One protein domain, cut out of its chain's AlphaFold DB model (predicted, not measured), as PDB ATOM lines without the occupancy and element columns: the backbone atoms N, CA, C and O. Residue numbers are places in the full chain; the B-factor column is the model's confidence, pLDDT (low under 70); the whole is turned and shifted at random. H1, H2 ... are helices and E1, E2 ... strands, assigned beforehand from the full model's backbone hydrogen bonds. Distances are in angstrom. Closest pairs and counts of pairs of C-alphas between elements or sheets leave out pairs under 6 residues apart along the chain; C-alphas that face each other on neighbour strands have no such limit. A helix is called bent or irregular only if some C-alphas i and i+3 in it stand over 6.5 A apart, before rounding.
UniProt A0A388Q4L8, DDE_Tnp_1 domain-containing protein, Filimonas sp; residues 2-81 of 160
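AT A GLANCE: This is residues 2 to 81 of the 160 residues of the protein "DDE_Tnp_1 domain-containing protein" of Filimonas sp (UniProt A0A388Q4L8). A long helix, H1, makes the back of a loose, elongated model, with a two-stranded ribbon of E1 and E4 angled away from its first end and a small head of H2 and the E2-E3 hairpin at its other end. Short H3 runs back beside H1, from the head toward the ribbon. The printed part has 80 residues, ordered E1, H1, H2, E2, E3, H3, E4; both two-stranded sheets, E1-E4 and E2-E3, are antiparallel, and the class is mixed, helices and strands. The radius of gyration of the C-alphas is 16.6 A, and the spans are 53 by 30 by 18 A.

HOW THE PARTS SIT: E1, residues 5 to 10, and E4, residues 72 to 77, are antiparallel at 159 degrees, with N 7 and O 75 within hydrogen-bond range at 2.8 A. The closest C-alphas of E4 and H1, residues 12 to 33, are those of Tyr 72 and Glu 15, 7.4 A apart. H3, residues 60 to 67, is close to H1 but not clearly touching, at a shallow tilt of 22 degrees, opposite ways; their closest C-alphas, Lys 19 and Glu 67, are 7.2 A apart. H1, with residues 29 to 33 alone, touches H2, residues 36 to 45, in a helical hairpin; their closest C-alphas, Leu 32 and Leu 39, are 6.3 A apart. E2, residues 48 to 50, and E3, residues 56 to 58, form an antiparallel hairpin, with N 49 and O 57 at 2.8 A, within hydrogen-bond range. The closest C-alphas of H1 and E3 are those of Leu 33 and Tyr 56, 7.1 A apart. E1 and H2 are apart. In H1 and H3 every O i to N i+4 pair is within hydrogen-bond range; in H2 it is 1 of 6, beside 3 of 7 O i to N i+3 pairs.

IN THESE COORDINATES: E1 is 16.7 A long from C-alpha 5 at (9.407, 4.854, 18.717), and E4 16.3 A, ending at C-alpha 77 at (4.916, 3.909, 21.413). H1 is 31.5 A, H2 15.3 A, E2 6.8 A, E3 7.0 A and H3 10.6 A long. H2 is irregular: C-alphas 41 and 44 are 7.4 A apart.

THE WHOLE: The C-alphas farthest apart, Gln 34 and Glu 81, are 53.5 A apart. The printed part has no cut, and no link is long. The pLDDT is under 70 at residue 2, residues 36 to 44 and residues 52 to 54.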
ATOM      1  N   ARG A   2       7.615  -2.772  12.126       56.91
ATOM      2  CA  ARG A   2       8.163  -1.514  11.577       56.91
ATOM      3  C   ARG A   2       7.341  -0.328  12.112       56.91
ATOM      4  O   ARG A   2       6.121  -0.437  12.145       56.91
ATOM      5  N   ASN A   3       8.008   0.754  12.537       72.62
ATOM      6  CA  ASN A   3       7.465   2.011  13.101       72.62
ATOM      7  C   ASN A   3       6.964   2.018  14.565       72.62
ATOM      8  O   ASN A   3       5.862   2.486  14.841       72.62
ATOM      9  N   LYS A   4       7.786   1.594  15.535       80.06
ATOM     10  CA  LYS A   4       7.580   1.984  16.946       80.06
ATOM     11  C   LYS A   4       8.744   2.846  17.429       80.06
ATOM     12  O   LYS A   4       9.897   2.469  17.246       80.06
ATOM     13  N   LYS A   5       8.436   3.985  18.045       84.62
ATOM     14  CA  LYS A   5       9.407   4.854  18.717       84.62
ATOM     15  C   LYS A   5       9.670   4.287  20.110       84.62
ATOM     16  O   LYS A   5       8.722   3.948  20.821       84.62
ATOM     17  N   ILE A   6      10.939   4.168  20.490       88.06
ATOM     18  CA  ILE A   6      11.344   3.736  21.831       88.06
ATOM     19  C   ILE A   6      11.855   4.962  22.580       88.06
ATOM     20  O   ILE A   6      12.716   5.682  22.086       88.06
ATOM     21  N   ILE A   7      11.295   5.206  23.758       88.62
ATOM     22  CA  ILE A   7      11.706   6.273  24.666       88.62
ATOM     23  C   ILE A   7      12.381   5.602  25.859       88.62
ATOM     24  O   ILE A   7      11.731   4.849  26.584       88.62
ATOM     25  N   GLY A   8      13.677   5.844  26.038       89.69
ATOM     26  CA  GLY A   8      14.453   5.364  27.179       89.69
ATOM     27  C   GLY A   8      14.603   6.458  28.229       89.69
ATOM     28  O   GLY A   8      14.922   7.595  27.898       89.69
ATOM     29  N   THR A   9      14.379   6.115  29.492       91.19
ATOM     30  CA  THR A   9      14.660   6.986  30.642       91.19
ATOM     31  C   THR A   9      15.504   6.228  31.648       91.19
ATOM     32  O   THR A   9      15.330   5.020  31.790       91.19
ATOM     33  N   TRP A  10      16.389   6.931  32.347       93.62
ATOM     34  CA  TRP A  10      17.178   6.370  33.438       93.62
ATOM     35  C   TRP A  10      16.897   7.130  34.735       93.62
ATOM     36  O   TRP A  10      16.603   8.328  34.709       93.62
ATOM     37  N   SER A  11      16.943   6.439  35.874       93.75
ATOM     38  CA  SER A  11      16.789   7.064  37.189       93.75
ATOM     39  C   SER A  11      17.541   6.298  38.273       93.75
ATOM     40  O   SER A  11      17.287   5.111  38.468       93.75
ATOM     41  N   ALA A  12      18.337   7.016  39.070       95.31
ATOM     42  CA  ALA A  12      19.051   6.472  40.230       95.31
ATOM     43  C   ALA A  12      18.116   5.791  41.250       95.31
ATOM     44  O   ALA A  12      18.425   4.743  41.810       95.31
ATOM     45  N   LYS A  13      16.913   6.346  41.466       93.50
ATOM     46  CA  LYS A  13      15.913   5.730  42.358       93.50
ATOM     47  C   LYS A  13      15.464   4.360  41.843       93.50
ATOM     48  O   LYS A  13      15.189   3.467  42.641       93.50
ATOM     49  N   ARG A  14      15.333   4.214  40.522       91.75
ATOM     50  CA  ARG A  14      14.967   2.940  39.902       91.75
ATOM     51  C   ARG A  14      16.144   1.970  39.938       91.75
ATOM     52  O   ARG A  14      15.922   0.833  40.309       91.75
ATOM     53  N   GLU A  15      17.355   2.430  39.655       94.50
ATOM     54  CA  GLU A  15      18.572   1.614  39.732       94.50
ATOM     55  C   GLU A  15      18.723   0.960  41.112       94.50
ATOM     56  O   GLU A  15      18.834  -0.258  41.210       94.50
ATOM     57  N   ALA A  16      18.606   1.744  42.189       95.31
ATOM     58  CA  ALA A  16      18.669   1.214  43.551       95.31
ATOM     59  C   ALA A  16      17.577   0.165  43.832       95.31
ATOM     60  O   ALA A  16      17.820  -0.831  44.517       95.31
ATOM     61  N   LYS A  17      16.368   0.373  43.296       93.62
ATOM     62  CA  LYS A  17      15.259  -0.574  43.438       93.62
ATOM     63  C   LYS A  17      15.512  -1.860  42.646       93.62
ATOM     64  O   LYS A  17      15.334  -2.939  43.200       93.62
ATOM     65  N   ASP A  18      15.899  -1.744  41.380       93.38
ATOM     66  CA  ASP A  18      16.122  -2.877  40.480       93.38
ATOM     67  C   ASP A  18      17.273  -3.750  41.008       93.38
ATOM     68  O   ASP A  18      17.115  -4.967  41.125       93.38
ATOM     69  N   LYS A  19      18.349  -3.119  41.503       94.12
ATOM     70  CA  LYS A  19      19.435  -3.793  42.225       94.12
ATOM     71  C   LYS A  19      18.925  -4.585  43.431       94.12
ATOM     72  O   LYS A  19      19.218  -5.773  43.552       94.12
ATOM     73  N   ASN A  20      18.121  -3.972  44.300       94.50
ATOM     74  CA  ASN A  20      17.562  -4.653  45.473       94.50
ATOM     75  C   ASN A  20      16.623  -5.817  45.088       94.50
ATOM     76  O   ASN A  20      16.652  -6.889  45.703       94.50
ATOM     77  N   ASP A  21      15.794  -5.635  44.057       92.88
ATOM     78  CA  ASP A  21      14.899  -6.677  43.545       92.88
ATOM     79  C   ASP A  21      15.705  -7.862  42.973       92.88
ATOM     80  O   ASP A  21      15.368  -9.027  43.227       92.88
ATOM     81  N   ARG A  22      16.802  -7.584  42.258       93.25
ATOM     82  CA  ARG A  22      17.751  -8.579  41.737       93.25
ATOM     83  C   ARG A  22      18.462  -9.325  42.863       93.25
ATOM     84  O   ARG A  22      18.431 -10.555  42.877       93.25
ATOM     85  N   GLU A  23      19.020  -8.621  43.843       93.06
ATOM     86  CA  GLU A  23      19.667  -9.219  45.020       93.06
ATOM     87  C   GLU A  23      18.704 -10.137  45.786       93.06
ATOM     88  O   GLU A  23      19.048 -11.276  46.112       93.06
ATOM     89  N   THR A  24      17.454  -9.704  45.973       92.69
ATOM     90  CA  THR A  24      16.403 -10.511  46.613       92.69
ATOM     91  C   THR A  24      16.112 -11.794  45.828       92.69
ATOM     92  O   THR A  24      15.934 -12.869  46.410       92.69
ATOM     93  N   ARG A  25      16.056 -11.713  44.493       90.44
ATOM     94  CA  ARG A  25      15.859 -12.883  43.622       90.44
ATOM     95  C   ARG A  25      17.055 -13.829  43.663       90.44
ATOM     96  O   ARG A  25      16.837 -15.035  43.731       90.44
ATOM     97  N   VAL A  26      18.283 -13.313  43.669       90.62
ATOM     98  CA  VAL A  26      19.508 -14.121  43.779       90.62
ATOM     99  C   VAL A  26      19.585 -14.814  45.142       90.62
ATOM    100  O   VAL A  26      19.893 -16.003  45.206       90.62
ATOM    101  N   ALA A  27      19.242 -14.126  46.233       90.75
ATOM    102  CA  ALA A  27      19.178 -14.729  47.564       90.75
ATOM    103  C   ALA A  27      18.165 -15.886  47.613       90.75
ATOM    104  O   ALA A  27      18.484 -16.979  48.082       90.75
ATOM    105  N   LYS A  28      16.969 -15.685  47.042       87.69
ATOM    106  CA  LYS A  28      15.962 -16.747  46.899       87.69
ATOM    107  C   LYS A  28      16.439 -17.889  46.003       87.69
ATOM    108  O   LYS A  28      16.169 -19.043  46.317       87.69
ATOM    109  N   ALA A  29      17.160 -17.598  44.922       87.62
ATOM    110  CA  ALA A  29      17.738 -18.617  44.049       87.62
ATOM    111  C   ALA A  29      18.703 -19.530  44.818       87.62
ATOM    112  O   ALA A  29      18.591 -20.749  44.735       87.62
ATOM    113  N   LYS A  30      19.588 -18.942  45.637       87.31
ATOM    114  CA  LYS A  30      20.520 -19.688  46.498       87.31
ATOM    115  C   LYS A  30      19.792 -20.565  47.517       87.31
ATOM    116  O   LYS A  30      20.181 -21.711  47.706       87.31
ATOM    117  N   GLN A  31      18.719 -20.062  48.130       86.31
ATOM    118  CA  GLN A  31      17.882 -20.862  49.035       86.31
ATOM    119  C   GLN A  31      17.204 -22.030  48.305       86.31
ATOM    120  O   GLN A  31      17.185 -23.146  48.810       86.31
ATOM    121  N   LEU A  32      16.684 -21.803  47.094       83.75
ATOM    122  CA  LEU A  32      16.034 -22.849  46.300       83.75
ATOM    123  C   LEU A  32      17.008 -23.944  45.849       83.75
ATOM    124  O   LEU A  32      16.606 -25.099  45.775       83.75
ATOM    125  N   LEU A  33      18.277 -23.612  45.597       82.62
ATOM    126  CA  LEU A  33      19.315 -24.605  45.291       82.62
ATOM    127  C   LEU A  33      19.584 -25.566  46.460       82.62
ATOM    128  O   LEU A  33      19.950 -26.712  46.227       82.62
ATOM    129  N   GLN A  34      19.357 -25.133  47.704       81.62
ATOM    130  CA  GLN A  34      19.487 -25.990  48.888       81.62
ATOM    131  C   GLN A  34      18.280 -26.922  49.090       81.62
ATOM    132  O   GLN A  34      18.360 -27.857  49.881       81.62
ATOM    133  N   THR A  35      17.151 -26.690  48.409       78.56
ATOM    134  CA  THR A  35      15.919 -27.489  48.555       78.56
ATOM    135  C   THR A  35      15.425 -27.995  47.189       78.56
ATOM    136  O   THR A  35      14.590 -27.342  46.549       78.56
ATOM    137  N   PRO A  36      15.895 -29.176  46.738       67.81
ATOM    138  CA  PRO A  36      15.679 -29.665  45.374       67.81
ATOM    139  C   PRO A  36      14.212 -29.867  44.976       67.81
ATOM    140  O   PRO A  36      13.832 -29.629  43.826       67.81
ATOM    141  N   ASP A  37      13.358 -30.241  45.932       68.38
ATOM    142  CA  ASP A  37      11.957 -30.600  45.680       68.38
ATOM    143  C   ASP A  37      11.100 -29.439  45.147       68.38
ATOM    144  O   ASP A  37      10.089 -29.656  44.474       68.38
ATOM    145  N   GLN A  38      11.505 -28.185  45.384       65.50
ATOM    146  CA  GLN A  38      10.757 -26.998  44.944       65.50
ATOM    147  C   GLN A  38      11.241 -26.402  43.610       65.50
ATOM    148  O   GLN A  38      10.613 -25.468  43.092       65.50
ATOM    149  N   LEU A  39      12.333 -26.916  43.031       66.75
ATOM    150  CA  LEU A  39      13.024 -26.274  41.906       66.75
ATOM    151  C   LEU A  39      12.226 -26.314  40.596       66.75
ATOM    152  O   LEU A  39      12.134 -25.295  39.908       66.75
ATOM    153  N   LYS A  40      11.567 -27.437  40.274       65.19
ATOM    154  CA  LYS A  40      10.972 -27.675  38.940       65.19
ATOM    155  C   LYS A  40       9.960 -26.612  38.488       65.19
ATOM    156  O   LYS A  40       9.899 -26.294  37.305       65.19
ATOM    157  N   LYS A  41       9.166 -26.043  39.407       64.62
ATOM    158  CA  LYS A  41       8.142 -25.024  39.080       64.62
ATOM    159  C   LYS A  41       8.633 -23.580  39.235       64.62
ATOM    160  O   LYS A  41       8.059 -22.684  38.623       64.62
ATOM    161  N   LYS A  42       9.660 -23.337  40.056       67.06
ATOM    162  CA  LYS A  42      10.102 -21.980  40.430       67.06
ATOM    163  C   LYS A  42      11.380 -21.532  39.716       67.06
ATOM    164  O   LYS A  42      11.584 -20.327  39.597       67.06
ATOM    165  N   ALA A  43      12.195 -22.449  39.188       68.38
ATOM    166  CA  ALA A  43      13.521 -22.143  38.642       68.38
ATOM    167  C   ALA A  43      13.530 -21.061  37.546       68.38
ATOM    168  O   ALA A  43      14.395 -20.185  37.551       68.38
ATOM    169  N   LYS A  44      12.518 -21.043  36.664       68.44
ATOM    170  CA  LYS A  44      12.416 -20.067  35.561       68.44
ATOM    171  C   LYS A  44      12.450 -18.604  36.035       68.44
ATOM    172  O   LYS A  44      12.927 -17.740  35.303       68.44
ATOM    173  N   ASN A  45      11.970 -18.339  37.250       75.38
ATOM    174  CA  ASN A  45      11.790 -16.986  37.776       75.38
ATOM    175  C   ASN A  45      12.997 -16.456  38.576       75.38
ATOM    176  O   ASN A  45      12.966 -15.296  38.978       75.38
ATOM    177  N   TYR A  46      14.038 -17.263  38.824       79.50
ATOM    178  CA  TYR A  46      15.087 -16.950  39.813       79.50
ATOM    179  C   TYR A  46      16.531 -17.090  39.291       79.50
ATOM    180  O   TYR A  46      17.368 -17.636  39.988       79.50
ATOM    181  N   TYR A  47      16.851 -16.599  38.085       81.88
ATOM    182  CA  TYR A  47      18.205 -16.682  37.483       81.88
ATOM    183  C   TYR A  47      18.854 -18.078  37.586       81.88
ATOM    184  O   TYR A  47      20.061 -18.194  37.765       81.88
ATOM    185  N   LEU A  48      18.055 -19.145  37.507       83.81
ATOM    186  CA  LEU A  48      18.545 -20.519  37.512       83.81
ATOM    187  C   LEU A  48      18.549 -21.052  36.079       83.81
ATOM    188  O   LEU A  48      17.551 -20.925  35.361       83.81
ATOM    189  N   LYS A  49      19.669 -21.648  35.676       82.31
ATOM    190  CA  LYS A  49      19.819 -22.413  34.436       82.31
ATOM    191  C   LYS A  49      19.818 -23.903  34.754       82.31
ATOM    192  O   LYS A  49      20.209 -24.325  35.838       82.31
ATOM    193  N   THR A  50      19.358 -24.695  33.802       79.62
ATOM    194  CA  THR A  50      19.381 -26.155  33.884       79.62
ATOM    195  C   THR A  50      20.678 -26.642  33.250       79.62
ATOM    196  O   THR A  50      20.897 -26.379  32.070       79.62
ATOM    197  N   THR A  51      21.532 -27.318  34.021       71.94
ATOM    198  CA  THR A  51      22.806 -27.870  33.520       71.94
ATOM    199  C   THR A  51      22.607 -29.292  32.988       71.94
ATOM    200  O   THR A  51      23.040 -29.600  31.884       71.94
ATOM    201  N   ASN A  52      21.836 -30.119  33.702       67.25
ATOM    202  CA  ASN A  52      21.353 -31.441  33.273       67.25
ATOM    203  C   ASN A  52      19.831 -31.512  33.447       67.25
ATOM    204  O   ASN A  52      19.269 -30.674  34.136       67.25
ATOM    205  N   LYS A  53      19.137 -32.534  32.915       63.69
ATOM    206  CA  LYS A  53      17.664 -32.698  33.062       63.69
ATOM    207  C   LYS A  53      17.140 -32.611  34.516       63.69
ATOM    208  O   LYS A  53      15.929 -32.493  34.702       63.69
ATOM    209  N   ILE A  54      18.019 -32.703  35.517       64.25
ATOM    210  CA  ILE A  54      17.698 -32.763  36.948       64.25
ATOM    211  C   ILE A  54      18.367 -31.624  37.749       64.25
ATOM    212  O   ILE A  54      17.761 -31.146  38.706       64.25
ATOM    213  N   ASP A  55      19.535 -31.127  37.324       74.00
ATOM    214  CA  ASP A  55      20.343 -30.183  38.109       74.00
ATOM    215  C   ASP A  55      20.186 -28.729  37.655       74.00
ATOM    216  O   ASP A  55      20.144 -28.416  36.456       74.00
ATOM    217  N   TYR A  56      20.153 -27.831  38.638       79.75
ATOM    218  CA  TYR A  56      20.055 -26.390  38.441       79.75
ATOM    219  C   TYR A  56      21.299 -25.689  38.978       79.75
ATOM    220  O   TYR A  56      21.796 -26.013  40.052       79.75
ATOM    221  N   GLU A  57      21.746 -24.670  38.256       83.62
ATOM    222  CA  GLU A  57      22.844 -23.791  38.649       83.62
ATOM    223  C   GLU A  57      22.425 -22.331  38.520       83.62
ATOM    224  O   GLU A  57      21.496 -21.990  37.785       83.62
ATOM    225  N   LEU A  58      23.136 -21.447  39.215       85.62
ATOM    226  CA  LEU A  58      22.948 -20.012  39.055       85.62
ATOM    227  C   LEU A  58      23.476 -19.558  37.684       85.62
ATOM    228  O   LEU A  58      24.607 -19.854  37.296       85.62
ATOM    229  N   ASP A  59      22.655 -18.817  36.952       88.19
ATOM    230  CA  ASP A  59      23.013 -18.220  35.673       88.19
ATOM    231  C   ASP A  59      23.655 -16.847  35.893       88.19
ATOM    232  O   ASP A  59      22.991 -15.807  35.904       88.19
ATOM    233  N   GLN A  60      24.973 -16.859  36.090       88.56
ATOM    234  CA  GLN A  60      25.744 -15.642  36.324       88.56
ATOM    235  C   GLN A  60      25.693 -14.678  35.130       88.56
ATOM    236  O   GLN A  60      25.670 -13.464  35.324       88.56
ATOM    237  N   SER A  61      25.622 -15.200  33.903       89.50
ATOM    238  CA  SER A  61      25.554 -14.386  32.687       89.50
ATOM    239  C   SER A  61      24.270 -13.565  32.644       89.50
ATOM    240  O   SER A  61      24.323 -12.367  32.376       89.50
ATOM    241  N   ARG A  62      23.127 -14.174  32.987       88.62
ATOM    242  CA  ARG A  62      21.842 -13.460  33.066       88.62
ATOM    243  C   ARG A  62      21.809 -12.413  34.171       88.62
ATOM    244  O   ARG A  62      21.167 -11.386  33.995       88.62
ATOM    245  N   ILE A  63      22.474 -12.660  35.300       90.44
ATOM    246  CA  ILE A  63      22.559 -11.678  36.392       90.44
ATOM    247  C   ILE A  63      23.358 -10.452  35.942       90.44
ATOM    248  O   ILE A  63      22.917  -9.330  36.168       90.44
ATOM    249  N   LEU A  64      24.504 -10.670  35.288       91.94
ATOM    250  CA  LEU A  64      25.348  -9.596  34.754       91.94
ATOM    251  C   LEU A  64      24.669  -8.837  33.612       91.94
ATOM    252  O   LEU A  64      24.895  -7.645  33.439       91.94
ATOM    253  N   GLU A  65      23.866  -9.522  32.800       91.44
ATOM    254  CA  GLU A  65      23.069  -8.874  31.763       91.44
ATOM    255  C   GLU A  65      21.990  -7.974  32.371       91.44
ATOM    256  O   GLU A  65      21.875  -6.824  31.965       91.44
ATOM    257  N   ASP A  66      21.249  -8.466  33.365       90.25
ATOM    258  CA  ASP A  66      20.199  -7.700  34.045       90.25
ATOM    259  C   ASP A  66      20.773  -6.470  34.766       90.25
ATOM    260  O   ASP A  66      20.241  -5.371  34.636       90.25
ATOM    261  N   GLU A  67      21.934  -6.623  35.413       93.12
ATOM    262  CA  GLU A  67      22.657  -5.535  36.083       93.12
ATOM    263  C   GLU A  67      23.010  -4.367  35.148       93.12
ATOM    264  O   GLU A  67      22.961  -3.212  35.563       93.12
ATOM    265  N   LYS A  68      23.307  -4.627  33.866       92.75
ATOM    266  CA  LYS A  68      23.594  -3.556  32.888       92.75
ATOM    267  C   LYS A  68      22.392  -2.658  32.614       92.75
ATOM    268  O   LYS A  68      22.569  -1.536  32.143       92.75
ATOM    269  N   TYR A  69      21.184  -3.164  32.844       91.50
ATOM    270  CA  TYR A  69      19.942  -2.453  32.566       91.50
ATOM    271  C   TYR A  69      19.293  -1.865  33.823       91.50
ATOM    272  O   TYR A  69      18.241  -1.228  33.703       91.50
ATOM    273  N   ASP A  70      19.922  -2.012  34.996       91.88
ATOM    274  CA  ASP A  70      19.447  -1.423  36.249       91.88
ATOM    275  C   ASP A  70      19.220   0.095  36.057       91.88
ATOM    276  O   ASP A  70      20.063   0.837  35.545       91.88
ATOM    277  N   GLY A  71      18.026   0.581  36.413       92.12
ATOM    278  CA  GLY A  71      17.688   2.004  36.289       92.12
ATOM    279  C   GLY A  71      17.034   2.412  34.972       92.12
ATOM    280  O   GLY A  71      16.354   3.447  34.943       92.12
ATOM    281  N   TYR A  72      17.155   1.617  33.907       92.94
ATOM    282  CA  TYR A  72      16.569   1.938  32.607       92.94
ATOM    283  C   TYR A  72      15.089   1.546  32.513       92.94
ATOM    284  O   TYR A  72      14.653   0.461  32.888       92.94
ATOM    285  N   LYS A  73      14.279   2.438  31.941       89.06
ATOM    286  CA  LYS A  73      12.886   2.179  31.560       89.06
ATOM    287  C   LYS A  73      12.693   2.541  30.098       89.06
ATOM    288  O   LYS A  73      12.803   3.712  29.736       89.06
ATOM    289  N   ALA A  74      12.347   1.547  29.287       89.75
ATOM    290  CA  ALA A  74      11.981   1.731  27.890       89.75
ATOM    291  C   ALA A  74      10.455   1.748  27.721       89.75
ATOM    292  O   ALA A  74       9.742   0.900  28.255       89.75
ATOM    293  N   ILE A  75       9.954   2.710  26.951       87.56
ATOM    294  CA  ILE A  75       8.551   2.817  26.560       87.56
ATOM    295  C   ILE A  75       8.481   2.712  25.043       87.56
ATOM    296  O   ILE A  75       9.097   3.505  24.335       87.56
ATOM    297  N   SER A  76       7.720   1.740  24.540       88.00
ATOM    298  CA  SER A  76       7.464   1.592  23.108       88.00
ATOM    299  C   SER A  76       6.122   2.227  22.761       88.00
ATOM    300  O   SER A  76       5.090   1.819  23.290       88.00
ATOM    301  N   THR A  77       6.127   3.217  21.871       85.06
ATOM    302  CA  THR A  77       4.916   3.909  21.413       85.06
ATOM    303  C   THR A  77       4.831   3.940  19.887       85.06
ATOM    304  O   THR A  77       5.844   3.996  19.188       85.06
ATOM    305  N   ASN A  78       3.612   3.867  19.355       85.88
ATOM    306  CA  ASN A  78       3.312   4.083  17.936       85.88
ATOM    307  C   ASN A  78       2.909   5.539  17.643       85.88
ATOM    308  O   ASN A  78       2.720   5.892  16.479       85.88
ATOM    309  N   THR A  79       2.773   6.377  18.671       80.06
ATOM    310  CA  THR A  79       2.339   7.760  18.508       80.06
ATOM    311  C   THR A  79       3.472   8.623  17.968       80.06
ATOM    312  O   THR A  79       4.563   8.663  18.540       80.06
ATOM    313  N   LYS A  80       3.212   9.309  16.852       71.56
ATOM    314  CA  LYS A  80       4.202  10.145  16.155       71.56
ATOM    315  C   LYS A  80       4.115  11.625  16.531       71.56
ATOM    316  O   LYS A  80       5.128  12.309  16.482       71.56
ATOM    317  N   GLU A  81       2.932  12.083  16.930       78.81
ATOM    318  CA  GLU A  81       2.602  13.510  17.075       78.81
ATOM    319  C   GLU A  81       2.695  14.027  18.517       78.81
ATOM    320  O   GLU A  81       2.643  15.229  18.747       78.81
TER     321      GLU A  81